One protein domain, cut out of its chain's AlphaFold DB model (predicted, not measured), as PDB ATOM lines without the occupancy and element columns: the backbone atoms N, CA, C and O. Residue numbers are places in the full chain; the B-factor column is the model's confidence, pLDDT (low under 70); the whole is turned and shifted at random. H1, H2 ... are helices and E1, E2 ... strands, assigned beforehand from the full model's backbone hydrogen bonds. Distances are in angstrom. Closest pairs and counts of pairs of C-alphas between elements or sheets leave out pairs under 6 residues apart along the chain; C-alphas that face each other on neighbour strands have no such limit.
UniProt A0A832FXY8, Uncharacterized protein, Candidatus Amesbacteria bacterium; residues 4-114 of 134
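Overview. This is residues 4 to 114 of the 134 residues of an uncharacterized protein of Candidatus Amesbacteria bacterium (UniProt A0A832FXY8). One long helix, H4, runs like a strut through a loop-rich model: at its start lies a lobe of loops holding the short strand E1 and the helix H3, and past its other end comes the small helix H5. From H5 the backbone folds back toward H4, and H6 starts close to H4 and points away from it, while residues 7 to 12, of which 7 to 11 belong to H1, and residues 16 to 22, of which 16 to 21 belong to H2, stick out free of the rest. The printed part has 111 residues with six named helices and one named strand, in the order H1, H2, E1, H3, H4, H5, H6. It is mostly helix and only just compact, close to loose, with a radius of gyration of the C-alphas of 15.4 A and spans of 45 by 39 by 22 A.

Along the chain. H1 takes residues 4 to 11 and is 10.6 A long, with C-alpha 4 at (-13.872, -21.444, 50.044). H2 is residues 15 to 21, 10.1 A long. E1 is residues 41 to 43, 6.6 A long. H3 is residues 65 to 71, 9.9 A long. H4, the longest helix, is residues 73 to 91 and runs 27.3 A from C-alpha 73 at (-9.978, 10.940, 37.642). H5 is residues 93 to 96, 5.0 A long. H6 is residues 105 to 113, 12.4 A long, with C-alpha 113 at (-25.915, 0.163, 29.245).

Arrangement. H1 and H2 are apart, and each touches no helix. E1 pairs with no named strand, but short antiparallel pairings join residues 35 to 36 with residues 42 to 43 of E1, and residues 41 to 42 of E1 with residues 58 to 59. E1 and H3 are apart, but only just, at 8.5 A. H3 is close to H4 but not clearly touching it, the closest C-alphas being those of Trp 69 and Leu 75, 7.2 A apart. These two run the same way at a steep tilt of 69 degrees, only just short of about perpendicular. H4 and H5 are close but not clearly touching, with the C-alphas of Cys 89 and Phe 95 closest at 6.4 A. H4 and H6 are also close but not clearly touching, with the C-alphas of Glu 82 and Ile 105 closest at 6.5 A, and stand about perpendicular at 74 degrees. Each O i to N i+4 pair is within hydrogen-bond range in H1, H2, H3, H4 and H6; H5 is too short for such a pair.

Size, cuts and confidence. The two C-alphas farthest apart are those of Thr 62 and Lys 97, at 46.4 A. The printed part has no cut. The links H2 to E1, with 19 residues, and E1 to H3, with 21, are long. The mean pLDDT of the printed part is 90.1, that of H1 is 80, and no printed residue is under 70.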
ATOM      1  N   PHE A   4     -15.137 -22.034  50.488       80.06
ATOM      2  CA  PHE A   4     -13.872 -21.444  50.044       80.06
ATOM      3  C   PHE A   4     -13.950 -19.912  49.976       80.06
ATOM      4  O   PHE A   4     -13.126 -19.228  50.570       80.06
ATOM      5  N   ALA A   5     -14.992 -19.360  49.345       77.50
ATOM      6  CA  ALA A   5     -15.175 -17.912  49.266       77.50
ATOM      7  C   ALA A   5     -15.348 -17.273  50.656       77.50
ATOM      8  O   ALA A   5     -14.853 -16.174  50.890       77.50
ATOM      9  N   LYS A   6     -16.016 -17.959  51.594       80.00
ATOM     10  CA  LYS A   6     -16.134 -17.516  52.990       80.00
ATOM     11  C   LYS A   6     -14.772 -17.460  53.685       80.00
ATOM     12  O   LYS A   6     -14.461 -16.440  54.290       80.00
ATOM     13  N   VAL A   7     -13.981 -18.530  53.595       82.69
ATOM     14  CA  VAL A   7     -12.644 -18.596  54.205       82.69
ATOM     15  C   VAL A   7     -11.757 -17.501  53.626       82.69
ATOM     16  O   VAL A   7     -11.260 -16.685  54.392       82.69
ATOM     17  N   THR A   8     -11.670 -17.401  52.297       80.38
ATOM     18  CA  THR A   8     -10.899 -16.360  51.609       80.38
ATOM     19  C   THR A   8     -11.287 -14.963  52.096       80.38
ATOM     20  O   THR A   8     -10.428 -14.212  52.535       80.38
ATOM     21  N   ARG A   9     -12.580 -14.613  52.145       77.62
ATOM     22  CA  ARG A   9     -13.006 -13.291  52.653       77.62
ATOM     23  C   ARG A   9     -12.547 -13.006  54.083       77.62
ATOM     24  O   ARG A   9     -12.203 -11.868  54.379       77.62
ATOM     25  N   ASN A  10     -12.555 -14.016  54.947       79.81
ATOM     26  CA  ASN A  10     -12.196 -13.859  56.354       79.81
ATOM     27  C   ASN A  10     -10.680 -13.790  56.585       79.81
ATOM     28  O   ASN A  10     -10.263 -13.322  57.639       79.81
ATOM     29  N   THR A  11      -9.865 -14.275  55.642       82.31
ATOM     30  CA  THR A  11      -8.409 -14.397  55.822       82.31
ATOM     31  C   THR A  11      -7.587 -13.555  54.849       82.31
ATOM     32  O   THR A  11      -6.383 -13.436  55.036       82.31
ATOM     33  N   SER A  12      -8.193 -12.978  53.808       79.25
ATOM     34  CA  SER A  12      -7.462 -12.242  52.765       79.25
ATOM     35  C   SER A  12      -6.934 -10.873  53.195       79.25
ATOM     36  O   SER A  12      -6.122 -10.298  52.473       79.25
ATOM     37  N   ILE A  13      -7.410 -10.308  54.309       80.69
ATOM     38  CA  ILE A  13      -7.065  -8.944  54.727       80.69
ATOM     39  C   ILE A  13      -6.636  -8.946  56.192       80.69
ATOM     40  O   ILE A  13      -7.431  -9.244  57.081       80.69
ATOM     41  N   ASP A  14      -5.389  -8.548  56.440       86.31
ATOM     42  CA  ASP A  14      -4.930  -8.165  57.773       86.31
ATOM     43  C   ASP A  14      -5.382  -6.725  58.059       86.31
ATOM     44  O   ASP A  14      -4.835  -5.755  57.523       86.31
ATOM     45  N   GLU A  15      -6.411  -6.587  58.896       85.44
ATOM     46  CA  GLU A  15      -6.983  -5.285  59.252       85.44
ATOM     47  C   GLU A  15      -5.973  -4.376  59.974       85.44
ATOM     48  O   GLU A  15      -6.029  -3.156  59.818       85.44
ATOM     49  N   SER A  16      -5.007  -4.930  60.715       88.06
ATOM     50  CA  SER A  16      -3.987  -4.126  61.400       88.06
ATOM     51  C   SER A  16      -3.038  -3.462  60.399       88.06
ATOM     52  O   SER A  16      -2.788  -2.257  60.483       88.06
ATOM     53  N   ILE A  17      -2.576  -4.216  59.397       86.81
ATOM     54  CA  ILE A  17      -1.698  -3.727  58.328       86.81
ATOM     55  C   ILE A  17      -2.443  -2.745  57.431       86.81
ATOM     56  O   ILE A  17      -1.932  -1.659  57.143       86.81
ATOM     57  N   LYS A  18      -3.671  -3.089  57.033       86.56
ATOM     58  CA  LYS A  18      -4.535  -2.209  56.243       86.56
ATOM     59  C   LYS A  18      -4.703  -0.851  56.919       86.56
ATOM     60  O   LYS A  18      -4.467   0.168  56.276       86.56
ATOM     61  N   ASN A  19      -5.052  -0.832  58.206       88.56
ATOM     62  CA  ASN A  19      -5.261   0.412  58.947       88.56
ATOM     63  C   ASN A  19      -3.953   1.185  59.152       88.56
ATOM     64  O   ASN A  19      -3.940   2.404  59.000       88.56
ATOM     65  N   LYS A  20      -2.840   0.488  59.423       92.88
ATOM     66  CA  LYS A  20      -1.516   1.105  59.596       92.88
ATOM     67  C   LYS A  20      -1.060   1.898  58.369       92.88
ATOM     68  O   LYS A  20      -0.465   2.959  58.528       92.88
ATOM     69  N   PHE A  21      -1.304   1.380  57.167       88.94
ATOM     70  CA  PHE A  21      -0.846   1.997  55.916       88.94
ATOM     71  C   PHE A  21      -1.962   2.690  55.125       88.94
ATOM     72  O   PHE A  21      -1.716   3.167  54.021       88.94
ATOM     73  N   GLY A  22      -3.186   2.737  55.660       85.88
ATOM     74  CA  GLY A  22      -4.339   3.310  54.964       85.88
ATOM     75  C   GLY A  22      -4.645   2.609  53.636       85.88
ATOM     76  O   GLY A  22      -5.010   3.268  52.661       85.88
ATOM     77  N   LEU A  23      -4.457   1.285  53.565       83.06
ATOM     78  CA  LEU A  23      -4.652   0.533  52.326       83.06
ATOM     79  C   LEU A  23      -6.127   0.556  51.912       83.06
ATOM     80  O   LEU A  23      -7.019   0.168  52.670       83.06
ATOM     81  N   LYS A  24      -6.377   0.979  50.672       80.31
ATOM     82  CA  LYS A  24      -7.704   0.919  50.055       80.31
ATOM     83  C   LYS A  24      -8.029  -0.535  49.693       80.31
ATOM     84  O   LYS A  24      -7.209  -1.233  49.107       80.31
ATOM     85  N   THR A  25      -9.247  -0.971  50.002       78.19
ATOM     86  CA  THR A  25      -9.775  -2.298  49.644       78.19
ATOM     87  C   THR A  25     -10.971  -2.145  48.714       78.19
ATOM     88  O   THR A  25     -11.776  -1.233  48.906       78.19
ATOM     89  N   GLY A  26     -11.131  -3.046  47.754       79.44
ATOM     90  CA  GLY A  26     -12.240  -3.043  46.802       79.44
ATOM     91  C   GLY A  26     -12.189  -4.280  45.913       79.44
ATOM     92  O   GLY A  26     -11.534  -5.261  46.270       79.44
ATOM     93  N   LEU A  27     -12.898  -4.242  44.787       85.06
ATOM     94  CA  LEU A  27     -12.721  -5.250  43.745       85.06
ATOM     95  C   LEU A  27     -11.336  -5.080  43.081       85.06
ATOM     96  O   LEU A  27     -10.700  -4.042  43.260       85.06
ATOM     97  N   PRO A  28     -10.811  -6.100  42.374       86.19
ATOM     98  CA  PRO A  28      -9.466  -6.028  41.795       86.19
ATOM     99  C   PRO A  28      -9.284  -4.893  40.774       86.19
ATOM    100  O   PRO A  28      -8.189  -4.325  40.673       86.19
ATOM    101  N   GLY A  29     -10.355  -4.552  40.052       87.88
ATOM    102  CA  GLY A  29     -10.371  -3.613  38.937       87.88
ATOM    103  C   GLY A  29      -9.831  -2.231  39.286       87.88
ATOM    104  O   GLY A  29     -10.384  -1.483  40.082       87.88
ATOM    105  N   GLY A  30      -8.692  -1.861  38.704       85.00
ATOM    106  CA  GLY A  30      -8.063  -0.572  38.979       85.00
ATOM    107  C   GLY A  30      -7.457  -0.419  40.380       85.00
ATOM    108  O   GLY A  30      -6.851   0.616  40.644       85.00
ATOM    109  N   LEU A  31      -7.577  -1.405  41.278       88.81
ATOM    110  CA  LEU A  31      -6.968  -1.403  42.620       88.81
ATOM    111  C   LEU A  31      -5.727  -2.287  42.698       88.81
ATOM    112  O   LEU A  31      -4.701  -1.861  43.219       88.81
ATOM    113  N   THR A  32      -5.818  -3.508  42.180       89.50
ATOM    114  CA  THR A  32      -4.700  -4.464  42.119       89.50
ATOM    115  C   THR A  32      -4.424  -4.939  40.700       89.50
ATOM    116  O   THR A  32      -3.384  -5.542  40.456       89.50
ATOM    117  N   THR A  33      -5.341  -4.685  39.763       91.50
ATOM    118  CA  THR A  33      -5.214  -5.095  38.364       91.50
ATOM    119  C   THR A  33      -5.458  -3.931  37.416       91.50
ATOM    120  O   THR A  33      -6.299  -3.069  37.667       91.50
ATOM    121  N   LEU A  34      -4.752  -3.955  36.291       93.94
ATOM    122  CA  LEU A  34      -5.008  -3.132  35.117       93.94
ATOM    123  C   LEU A  34      -4.934  -4.040  33.890       93.94
ATOM    124  O   LEU A  34      -4.101  -4.944  33.842       93.94
ATOM    125  N   ASN A  35      -5.792  -3.801  32.909       95.75
ATOM    126  CA  ASN A  35      -5.887  -4.587  31.690       95.75
ATOM    127  C   ASN A  35      -5.372  -3.770  30.504       95.75
ATOM    128  O   ASN A  35      -5.600  -2.561  30.432       95.75
ATOM    129  N   ILE A  36      -4.679  -4.444  29.585       97.06
ATOM    130  CA  ILE A  36      -4.136  -3.849  28.362       97.06
ATOM    131  C   ILE A  36      -4.645  -4.664  27.175       97.06
ATOM    132  O   ILE A  36      -4.365  -5.859  27.080       97.06
ATOM    133  N   THR A  37      -5.402  -4.036  26.281       97.19
ATOM    134  CA  THR A  37      -5.892  -4.670  25.048       97.19
ATOM    135  C   THR A  37      -4.797  -4.703  23.974       97.19
ATOM    136  O   THR A  37      -3.800  -3.986  24.057       97.19
ATOM    137  N   SER A  38      -4.943  -5.544  22.942       96.69
ATOM    138  CA  SER A  38      -3.912  -5.738  21.900       96.69
ATOM    139  C   SER A  38      -3.600  -4.480  21.079       96.69
ATOM    140  O   SER A  38      -2.511  -4.337  20.525       96.69
ATOM    141  N   ASP A  39      -4.547  -3.551  20.994       96.88
ATOM    142  CA  ASP A  39      -4.369  -2.229  20.389       96.88
ATOM    143  C   ASP A  39      -3.653  -1.228  21.320       96.88
ATOM    144  O   ASP A  39      -3.195  -0.171  20.868       96.88
ATOM    145  N   GLY A  40      -3.462  -1.592  22.590       97.69
ATOM    146  CA  GLY A  40      -2.792  -0.818  23.628       97.69
ATOM    147  C   GLY A  40      -3.735  -0.094  24.588       97.69
ATOM    148  O   GLY A  40      -3.236   0.612  25.460       97.69
ATOM    149  N   GLY A  41      -5.057  -0.226  24.445       98.12
ATOM    150  CA  GLY A  41      -6.027   0.405  25.346       98.12
ATOM    151  C   GLY A  41      -5.851  -0.033  26.802       98.12
ATOM    152  O   GLY A  41      -5.595  -1.205  27.076       98.12
ATOM    153  N   LEU A  42      -5.972   0.912  27.734       98.06
ATOM    154  CA  LEU A  42      -5.826   0.697  29.175       98.06
ATOM    155  C   LEU A  42      -7.198   0.679  29.855       98.06
ATOM    156  O   LEU A  42      -7.983   1.610  29.690       98.06
ATOM    157  N   TRP A  43      -7.467  -0.346  30.665       97.31
ATOM    158  CA  TRP A  43      -8.787  -0.582  31.260       97.31
ATOM    159  C   TRP A  43      -8.682  -1.093  32.697       97.31
ATOM    160  O   TRP A  43      -7.726  -1.783  33.054       97.31
ATOM    161  N   SER A  44      -9.671  -0.796  33.540       94.69
ATOM    162  CA  SER A  44      -9.691  -1.281  34.929       94.69
ATOM    163  C   SER A  44     -10.006  -2.779  35.028       94.69
ATOM    164  O   SER A  44      -9.369  -3.471  35.820       94.69
ATOM    165  N   ASN A  45     -10.907  -3.301  34.185       93.56
ATOM    166  CA  ASN A  45     -11.276  -4.723  34.101       93.56
ATOM    167  C   ASN A  45     -11.234  -5.257  32.663       93.56
ATOM    168  O   ASN A  45     -11.176  -4.491  31.701       93.56
ATOM    169  N   GLY A  46     -11.253  -6.587  32.543       92.19
ATOM    170  CA  GLY A  46     -11.053  -7.303  31.286       92.19
ATOM    171  C   GLY A  46     -12.239  -7.243  30.325       92.19
ATOM    172  O   GLY A  46     -12.008  -7.233  29.118       92.19
ATOM    173  N   TYR A  47     -13.483  -7.168  30.817       92.56
ATOM    174  CA  TYR A  47     -14.663  -7.155  29.943       92.56
ATOM    175  C   TYR A  47     -15.247  -5.762  29.680       92.56
ATOM    176  O   TYR A  47     -16.009  -5.600  28.729       92.56
ATOM    177  N   ILE A  48     -14.839  -4.739  30.439       93.50
ATOM    178  CA  ILE A  48     -15.243  -3.337  30.212       93.50
ATOM    179  C   ILE A  48     -15.043  -2.862  28.757       93.50
ATOM    180  O   ILE A  48     -15.974  -2.232  28.250       93.50
ATOM    181  N   PRO A  49     -13.937  -3.189  28.046       95.44
ATOM    182  CA  PRO A  49     -13.753  -2.777  26.651       95.44
ATOM    183  C   PRO A  49     -14.897  -3.176  25.711       95.44
ATOM    184  O   PRO A  49     -15.100  -2.537  24.682       95.44
ATOM    185  N   TYR A  50     -15.626  -4.244  26.044       93.25
ATOM    186  CA  TYR A  50     -16.713  -4.790  25.230       93.25
ATOM    187  C   TYR A  50     -18.100  -4.311  25.678       93.25
ATOM    188  O   TYR A  50     -19.088  -4.650  25.032       93.25
ATOM    189  N   ILE A  51     -18.180  -3.562  26.784       93.31
ATOM    190  CA  ILE A  51     -19.437  -3.070  27.361       93.31
ATOM    191  C   ILE A  51     -19.574  -1.567  27.116       93.31
ATOM    192  O   ILE A  51     -20.583  -1.129  26.571       93.31
ATOM    193  N   ASP A  52     -18.561  -0.787  27.502       92.31
ATOM    194  CA  ASP A  52     -18.581   0.668  27.365       92.31
ATOM    195  C   ASP A  52     -17.183   1.211  27.057       92.31
ATOM    196  O   ASP A  52     -16.294   1.265  27.912       92.31
ATOM    197  N   SER A  53     -16.999   1.661  25.815       94.25
ATOM    198  CA  SER A  53     -15.719   2.190  25.358       94.25
ATOM    199  C   SER A  53     -15.340   3.534  25.989       94.25
ATOM    200  O   SER A  53     -14.172   3.916  25.939       94.25
ATOM    201  N   SER A  54     -16.301   4.260  26.573       93.94
ATOM    202  CA  SER A  54     -16.050   5.548  27.236       93.94
ATOM    203  C   SER A  54     -15.207   5.409  28.508       93.94
ATOM    204  O   SER A  54     -14.609   6.383  28.961       93.94
ATOM    205  N   LEU A  55     -15.087   4.188  29.039       95.00
ATOM    206  CA  LEU A  55     -14.295   3.867  30.226       95.00
ATOM    207  C   LEU A  55     -12.824   3.535  29.921       95.00
ATOM    208  O   LEU A  55     -12.094   3.081  30.807       95.00
ATOM    209  N   CYS A  56     -12.372   3.765  28.685       97.25
ATOM    210  CA  CYS A  56     -10.965   3.640  28.319       97.25
ATOM    211  C   CYS A  56     -10.127   4.674  29.083       97.25
ATOM    212  O   CYS A  56     -10.359   5.880  28.996       97.25
ATOM    213  N   LEU A  57      -9.119   4.209  29.816       97.81
ATOM    214  CA  LEU A  57      -8.272   5.058  30.653       97.81
ATOM    215  C   LEU A  57      -7.165   5.758  29.857       97.81
ATOM    216  O   LEU A  57      -6.564   6.704  30.355       97.81
ATOM    217  N   GLY A  58      -6.864   5.277  28.651       97.56
ATOM    218  CA  GLY A  58      -5.770   5.760  27.816       97.56
ATOM    219  C   GLY A  58      -5.212   4.655  26.925       97.56
ATOM    220  O   GLY A  58      -5.832   3.607  26.750       97.56
ATOM    221  N   ASN A  59      -4.021   4.871  26.369       98.12
ATOM    222  CA  ASN A  59      -3.333   3.872  25.556       98.12
ATOM    223  C   ASN A  59      -1.862   3.780  25.968       98.12
ATOM    224  O   ASN A  59      -1.181   4.796  26.027       98.12
ATOM    225  N   ILE A  60      -1.342   2.574  26.202       97.75
ATOM    226  CA  ILE A  60       0.041   2.350  26.661       97.75
ATOM    227  C   ILE A  60       1.105   2.930  25.714       97.75
ATOM    228  O   ILE A  60       2.233   3.179  26.123       97.75
ATOM    229  N   LYS A  61       0.761   3.145  24.437       97.81
ATOM    230  CA  LYS A  61       1.665   3.708  23.425       97.81
ATOM    231  C   LYS A  61       1.810   5.228  23.533       97.81
ATOM    232  O   LYS A  61       2.740   5.777  22.952       97.81
ATOM    233  N   THR A  62       0.882   5.908  24.205       98.00
ATOM    234  CA  THR A  62       0.814   7.381  24.249       98.00
ATOM    235  C   THR A  62       0.610   7.952  25.651       98.00
ATOM    236  O   THR A  62       0.870   9.133  25.866       98.00
ATOM    237  N   SER A  63       0.140   7.149  26.601       97.38
ATOM    238  CA  SER A  63      -0.147   7.534  27.981       97.38
ATOM    239  C   SER A  63       0.922   6.998  28.928       97.38
ATOM    240  O   SER A  63       1.386   5.869  28.776       97.38
ATOM    241  N   ASP A  64       1.259   7.782  29.952       97.44
ATOM    242  CA  ASP A  64       2.086   7.303  31.055       97.44
ATOM    243  C   ASP A  64       1.241   6.438  32.005       97.44
ATOM    244  O   ASP A  64       0.236   6.878  32.570       97.44
ATOM    245  N   LEU A  65       1.644   5.177  32.161       95.88
ATOM    246  CA  LEU A  65       0.921   4.189  32.957       95.88
ATOM    247  C   LEU A  65       0.832   4.571  34.440       95.88
ATOM    248  O   LEU A  65      -0.187   4.313  35.084       95.88
ATOM    249  N   VAL A  66       1.895   5.163  34.987       96.44
ATOM    250  CA  VAL A  66       1.966   5.558  36.395       96.44
ATOM    251  C   VAL A  66       1.038   6.741  36.638       96.44
ATOM    252  O   VAL A  66       0.287   6.727  37.615       96.44
ATOM    253  N   ASP A  67       1.016   7.715  35.730       97.69
ATOM    254  CA  ASP A  67       0.089   8.841  35.797       97.69
ATOM    255  C   ASP A  67      -1.365   8.384  35.679       97.69
ATOM    256  O   ASP A  67      -2.197   8.804  36.485       97.69
ATOM    257  N   ILE A  68      -1.681   7.467  34.757       97.19
ATOM    258  CA  ILE A  68      -3.022   6.870  34.693       97.19
ATOM    259  C   ILE A  68      -3.370   6.196  36.022       97.19
ATOM    260  O   ILE A  68      -4.428   6.461  36.591       97.19
ATOM    261  N   TRP A  69      -2.476   5.367  36.561       95.06
ATOM    262  CA  TRP A  69      -2.742   4.621  37.787       95.06
ATOM    263  C   TRP A  69      -2.936   5.518  39.019       95.06
ATOM    264  O   TRP A  69      -3.797   5.243  39.863       95.06
ATOM    265  N   GLN A  70      -2.134   6.574  39.146       94.06
ATOM    266  CA  GLN A  70      -2.103   7.424  40.336       94.06
ATOM    267  C   GLN A  70      -3.050   8.622  40.262       94.06
ATOM    268  O   GLN A  70      -3.544   9.058  41.301       94.06
ATOM    269  N   LYS A  71      -3.279   9.172  39.064       96.62
ATOM    270  CA  LYS A  71      -3.881  10.502  38.894       96.62
ATOM    271  C   LYS A  71      -5.138  10.508  38.031       96.62
ATOM    272  O   LYS A  71      -5.814  11.532  38.018       96.62
ATOM    273  N   SER A  72      -5.468   9.423  37.321       96.56
ATOM    274  CA  SER A  72      -6.648   9.400  36.447       96.56
ATOM    275  C   SER A  72      -7.942   9.618  37.248       96.56
ATOM    276  O   SER A  72      -8.294   8.772  38.080       96.56
ATOM    277  N   PRO A  73      -8.694  10.706  36.985       96.25
ATOM    278  CA  PRO A  73      -9.978  10.940  37.642       96.25
ATOM    279  C   PRO A  73     -11.005   9.860  37.290       96.25
ATOM    280  O   PRO A  73     -11.757   9.422  38.157       96.25
ATOM    281  N   LEU A  74     -10.984   9.385  36.039       95.25
ATOM    282  CA  LEU A  74     -11.823   8.285  35.559       95.25
ATOM    283  C   LEU A  74     -11.527   6.992  36.331       95.25
ATOM    284  O   LEU A  74     -12.450   6.325  36.794       95.25
ATOM    285  N   LEU A  75     -10.249   6.669  36.554       94.88
ATOM    286  CA  LEU A  75      -9.879   5.495  37.345       94.88
ATOM    287  C   LEU A  75     -10.313   5.623  38.809       94.88
ATOM    288  O   LEU A  75     -10.805   4.654  39.382       94.88
ATOM    289  N   GLU A  76     -10.154   6.795  39.435       93.88
ATOM    290  CA  GLU A  76     -10.602   6.981  40.822       93.88
ATOM    291  C   GLU A  76     -12.128   6.916  40.945       93.88
ATOM    292  O   GLU A  76     -12.635   6.344  41.909       93.88
ATOM    293  N   MET A  77     -12.863   7.420  39.954       92.25
ATOM    294  CA  MET A  77     -14.312   7.256  39.881       92.25
ATOM    295  C   MET A  77     -14.701   5.776  39.796       92.25
ATOM    296  O   MET A  77     -15.487   5.323  40.621       92.25
ATOM    297  N   ILE A  78     -14.079   4.997  38.904       91.75
ATOM    298  CA  ILE A  78     -14.309   3.545  38.815       91.75
ATOM    299  C   ILE A  78     -13.997   2.854  40.153       91.75
ATOM    300  O   ILE A  78     -14.800   2.059  40.639       91.75
ATOM    301  N   ARG A  79     -12.874   3.193  40.805       91.50
ATOM    302  CA  ARG A  79     -12.508   2.655  42.131       91.50
ATOM    303  C   ARG A  79     -13.551   2.977  43.202       91.50
ATOM    304  O   ARG A  79     -13.790   2.150  44.081       91.50
ATOM    305  N   ASN A  80     -14.128   4.180  43.179       90.38
ATOM    306  CA  ASN A  80     -15.210   4.564  44.089       90.38
ATOM    307  C   ASN A  80     -16.465   3.732  43.817       90.38
ATOM    308  O   ASN A  80     -16.988   3.116  44.742       90.38
ATOM    309  N   THR A  81     -16.866   3.620  42.554       89.19
ATOM    310  CA  THR A  81     -18.019   2.821  42.136       89.19
ATOM    311  C   THR A  81     -17.881   1.352  42.550       89.19
ATOM    312  O   THR A  81     -18.808   0.768  43.114       89.19
ATOM    313  N   GLU A  82     -16.711   0.743  42.344       89.44
ATOM    314  CA  GLU A  82     -16.452  -0.633  42.776       89.44
ATOM    315  C   GLU A  82     -16.490  -0.792  44.304       89.44
ATOM    316  O   GLU A  82     -16.994  -1.802  44.809       89.44
ATOM    317  N   ARG A  83     -15.992   0.199  45.060       88.69
ATOM    318  CA  ARG A  83     -16.100   0.216  46.528       88.69
ATOM    319  C   ARG A  83     -17.552   0.288  46.983       88.69
ATOM    320  O   ARG A  83     -17.926  -0.455  47.892       88.69
ATOM    321  N   ASP A  84     -18.360   1.128  46.350       88.50
ATOM    322  CA  ASP A  84     -19.771   1.294  46.690       88.50
ATOM    323  C   ASP A  84     -20.566   0.017  46.403       88.50
ATOM    324  O   ASP A  84     -21.311  -0.455  47.270       88.50
ATOM    325  N   LEU A  85     -20.329  -0.615  45.246       89.00
ATOM    326  CA  LEU A  85     -20.935  -1.899  44.894       89.00
ATOM    327  C   LEU A  85     -20.545  -2.999  45.888       89.00
ATOM    328  O   LEU A  85     -21.403  -3.741  46.376       89.00
ATOM    329  N   LYS A  86     -19.259  -3.086  46.250       88.50
ATOM    330  CA  LYS A  86     -18.806  -4.022  47.284       88.50
ATOM    331  C   LYS A  86     -19.508  -3.744  48.617       88.50
ATOM    332  O   LYS A  86     -20.008  -4.676  49.243       88.50
ATOM    333  N   GLY A  87     -19.582  -2.480  49.031       87.62
ATOM    334  CA  GLY A  87     -20.245  -2.069  50.268       87.62
ATOM    335  C   GLY A  87     -21.732  -2.428  50.291       87.62
ATOM    336  O   GLY A  87     -22.248  -2.839  51.333       87.62
ATOM    337  N   TYR A  88     -22.421  -2.331  49.152       88.94
ATOM    338  CA  TYR A  88     -23.786  -2.833  48.999       88.94
ATOM    339  C   TYR A  88     -23.852  -4.350  49.234       88.94
ATOM    340  O   TYR A  88     -24.608  -4.810  50.095       88.94
ATOM    341  N   CYS A  89     -23.020  -5.130  48.536       88.06
ATOM    342  CA  CYS A  89     -23.005  -6.588  48.670       88.06
ATOM    343  C   CYS A  89     -22.639  -7.052  50.089       88.06
ATOM    344  O   CYS A  89     -23.266  -7.979  50.595       88.06
ATOM    345  N   ASP A  90     -21.707  -6.384  50.774       87.31
ATOM    346  CA  ASP A  90     -21.316  -6.702  52.157       87.31
ATOM    347  C   ASP A  90     -22.494  -6.579  53.149       87.31
ATOM    348  O   ASP A  90     -22.534  -7.261  54.179       87.31
ATOM    349  N   ARG A  91     -23.488  -5.733  52.843       89.44
ATOM    350  CA  ARG A  91     -24.710  -5.573  53.647       89.44
ATOM    351  C   ARG A  91     -25.810  -6.570  53.273       89.44
ATOM    352  O   ARG A  91     -26.689  -6.814  54.100       89.44
ATOM    353  N   CYS A  92     -25.744  -7.178  52.090       88.12
ATOM    354  CA  CYS A  92     -26.774  -8.071  51.565       88.12
ATOM    355  C   CYS A  92     -26.909  -9.370  52.399       88.12
ATOM    356  O   CYS A  92     -25.922 -10.093  52.590       88.12
ATOM    357  N   PRO A  93     -28.125  -9.740  52.859       89.06
ATOM    358  CA  PRO A  93     -28.345 -10.971  53.620       89.06
ATOM    359  C   PRO A  93     -27.959 -12.247  52.866       89.06
ATOM    360  O   PRO A  93     -27.481 -13.198  53.483       89.06
ATOM    361  N   LEU A  94     -28.144 -12.281  51.543       88.75
ATOM    362  CA  LEU A  94     -27.818 -13.447  50.715       88.75
ATOM    363  C   LEU A  94     -26.309 -13.663  50.619       88.75
ATOM    364  O   LEU A  94     -25.838 -14.795  50.707       88.75
ATOM    365  N   PHE A  95     -25.546 -12.576  50.504       87.50
ATOM    366  CA  PHE A  95     -24.090 -12.627  50.531       87.50
ATOM    367  C   PHE A  95     -23.578 -13.110  51.895       87.50
ATOM    368  O   PHE A  95     -22.780 -14.047  51.959       87.50
ATOM    369  N   LYS A  96     -24.122 -12.570  52.998       85.19
ATOM    370  CA  LYS A  96     -23.794 -13.009  54.371       85.19
ATOM    371  C   LYS A  96     -24.128 -14.480  54.629       85.19
ATOM    372  O   LYS A  96     -23.406 -15.151  55.359       85.19
ATOM    373  N   LYS A  97     -25.205 -14.985  54.017       86.69
ATOM    374  CA  LYS A  97     -25.637 -16.391  54.081       86.69
ATOM    375  C   LYS A  97     -24.940 -17.299  53.063       86.69
ATOM    376  O   LYS A  97     -25.357 -18.443  52.911       86.69
ATOM    377  N   GLU A  98     -23.908 -16.820  52.361       85.00
ATOM    378  CA  GLU A  98     -23.148 -17.618  51.386       85.00
ATOM    379  C   GLU A  98     -24.012 -18.173  50.234       85.00
ATOM    380  O   GLU A  98     -23.783 -19.281  49.738       85.00
ATOM    381  N   ARG A  99     -25.015 -17.395  49.812       84.69
ATOM    382  CA  ARG A  99     -25.905 -17.696  48.679       84.69
ATOM    383  C   ARG A  99     -25.645 -16.836  47.441       84.69
ATOM    384  O   ARG A  99     -26.228 -17.098  46.401       84.69
ATOM    385  N   CYS A 100     -24.779 -15.834  47.549       85.88
ATOM    386  CA  CYS A 100     -24.393 -14.946  46.457       85.88
ATOM    387  C   CYS A 100     -22.864 -14.835  46.399       85.88
ATOM    388  O   CYS A 100     -22.197 -14.850  47.439       85.88
ATOM    389  N   ILE A 101     -22.317 -14.722  45.188       82.88
ATOM    390  CA  ILE A 101     -20.874 -14.596  44.939       82.88
ATOM    391  C   ILE A 101     -20.327 -13.202  45.287       82.88
ATOM    392  O   ILE A 101     -19.130 -13.063  45.524       82.88
ATOM    393  N   GLY A 102     -21.204 -12.202  45.410       87.38
ATOM    394  CA  GLY A 102     -20.854 -10.827  45.753       87.38
ATOM    395  C   GLY A 102     -20.871  -9.896  44.546       87.38
ATOM    396  O   GLY A 102     -21.571 -10.138  43.567       87.38
ATOM    397  N   ALA A 103     -20.122  -8.804  44.658       89.12
ATOM    398  CA  ALA A 103     -20.099  -7.740  43.667       89.12
ATOM    399  C   ALA A 103     -19.460  -8.194  42.344       89.12
ATOM    400  O   ALA A 103     -18.377  -8.779  42.340       89.12
ATOM    401  N   ASN A 104     -20.121  -7.881  41.228       88.94
ATOM    402  CA  ASN A 104     -19.617  -8.072  39.869       88.94
ATOM    403  C   ASN A 104     -19.871  -6.783  39.076       88.94
ATOM    404  O   ASN A 104     -21.005  -6.501  38.693       88.94
ATOM    405  N   ILE A 105     -18.815  -5.992  38.879       88.69
ATOM    406  CA  ILE A 105     -18.913  -4.670  38.253       88.69
ATOM    407  C   ILE A 105     -19.328  -4.746  36.783       88.69
ATOM    408  O   ILE A 105     -20.079  -3.897  36.323       88.69
ATOM    409  N   GLU A 106     -18.894  -5.771  36.055       90.19
ATOM    410  CA  GLU A 106     -19.133  -5.897  34.615       90.19
ATOM    411  C   GLU A 106     -20.604  -6.199  34.329       90.19
ATOM    412  O   GLU A 106     -21.194  -5.588  33.442       90.19
ATOM    413  N   ASN A 107     -21.236  -7.058  35.135       90.12
ATOM    414  CA  ASN A 107     -22.674  -7.291  35.023       90.12
ATOM    415  C   ASN A 107     -23.478  -6.032  35.348       90.12
ATOM    416  O   ASN A 107     -24.429  -5.725  34.637       90.12
ATOM    417  N   GLU A 108     -23.115  -5.300  36.400       89.62
ATOM    418  CA  GLU A 108     -23.836  -4.079  36.765       89.62
ATOM    419  C   GLU A 108     -23.610  -2.942  35.758       89.62
ATOM    420  O   GLU A 108     -24.545  -2.206  35.448       89.62
ATOM    421  N   LEU A 109     -22.414  -2.841  35.177       89.88
ATOM    422  CA  LEU A 109     -22.145  -1.945  34.055       89.88
ATOM    423  C   LEU A 109     -22.975  -2.340  32.829       89.88
ATOM    424  O   LEU A 109     -23.586  -1.486  32.193       89.88
ATOM    425  N   ASN A 110     -23.069  -3.635  32.524       89.88
ATOM    426  CA  ASN A 110     -23.907  -4.106  31.430       89.88
ATOM    427  C   ASN A 110     -25.389  -3.788  31.671       89.88
ATOM    428  O   ASN A 110     -26.078  -3.438  30.723       89.88
ATOM    429  N   ARG A 111     -25.879  -3.835  32.918       88.69
ATOM    430  CA  ARG A 111     -27.248  -3.403  33.271       88.69
ATOM    431  C   ARG A 111     -27.466  -1.904  33.075       88.69
ATOM    432  O   ARG A 111     -28.561  -1.501  32.704       88.69
ATOM    433  N   LEU A 112     -26.447  -1.074  33.314       86.44
ATOM    434  CA  LEU A 112     -26.526   0.366  33.045       86.44
ATOM    435  C   LEU A 112     -26.680   0.657  31.546       86.44
ATOM    436  O   LEU A 112     -27.514   1.476  31.166       86.44
ATOM    437  N   VAL A 113     -25.894  -0.021  30.708       87.25
ATOM    438  CA  VAL A 113     -25.915   0.163  29.245       87.25
ATOM    439  C   VAL A 113     -27.118  -0.537  28.604       87.25
ATOM    440  O   VAL A 113     -27.723  -0.014  27.671       87.25
ATOM    441  N   ASN A 114     -27.499  -1.698  29.132       87.00
ATOM    442  CA  ASN A 114     -28.599  -2.533  28.664       87.00
ATOM    443  C   ASN A 114     -29.604  -2.764  29.807       87.00
ATOM    444  O   ASN A 114     -29.582  -3.830  30.422       87.00
TER     445      ASN A 114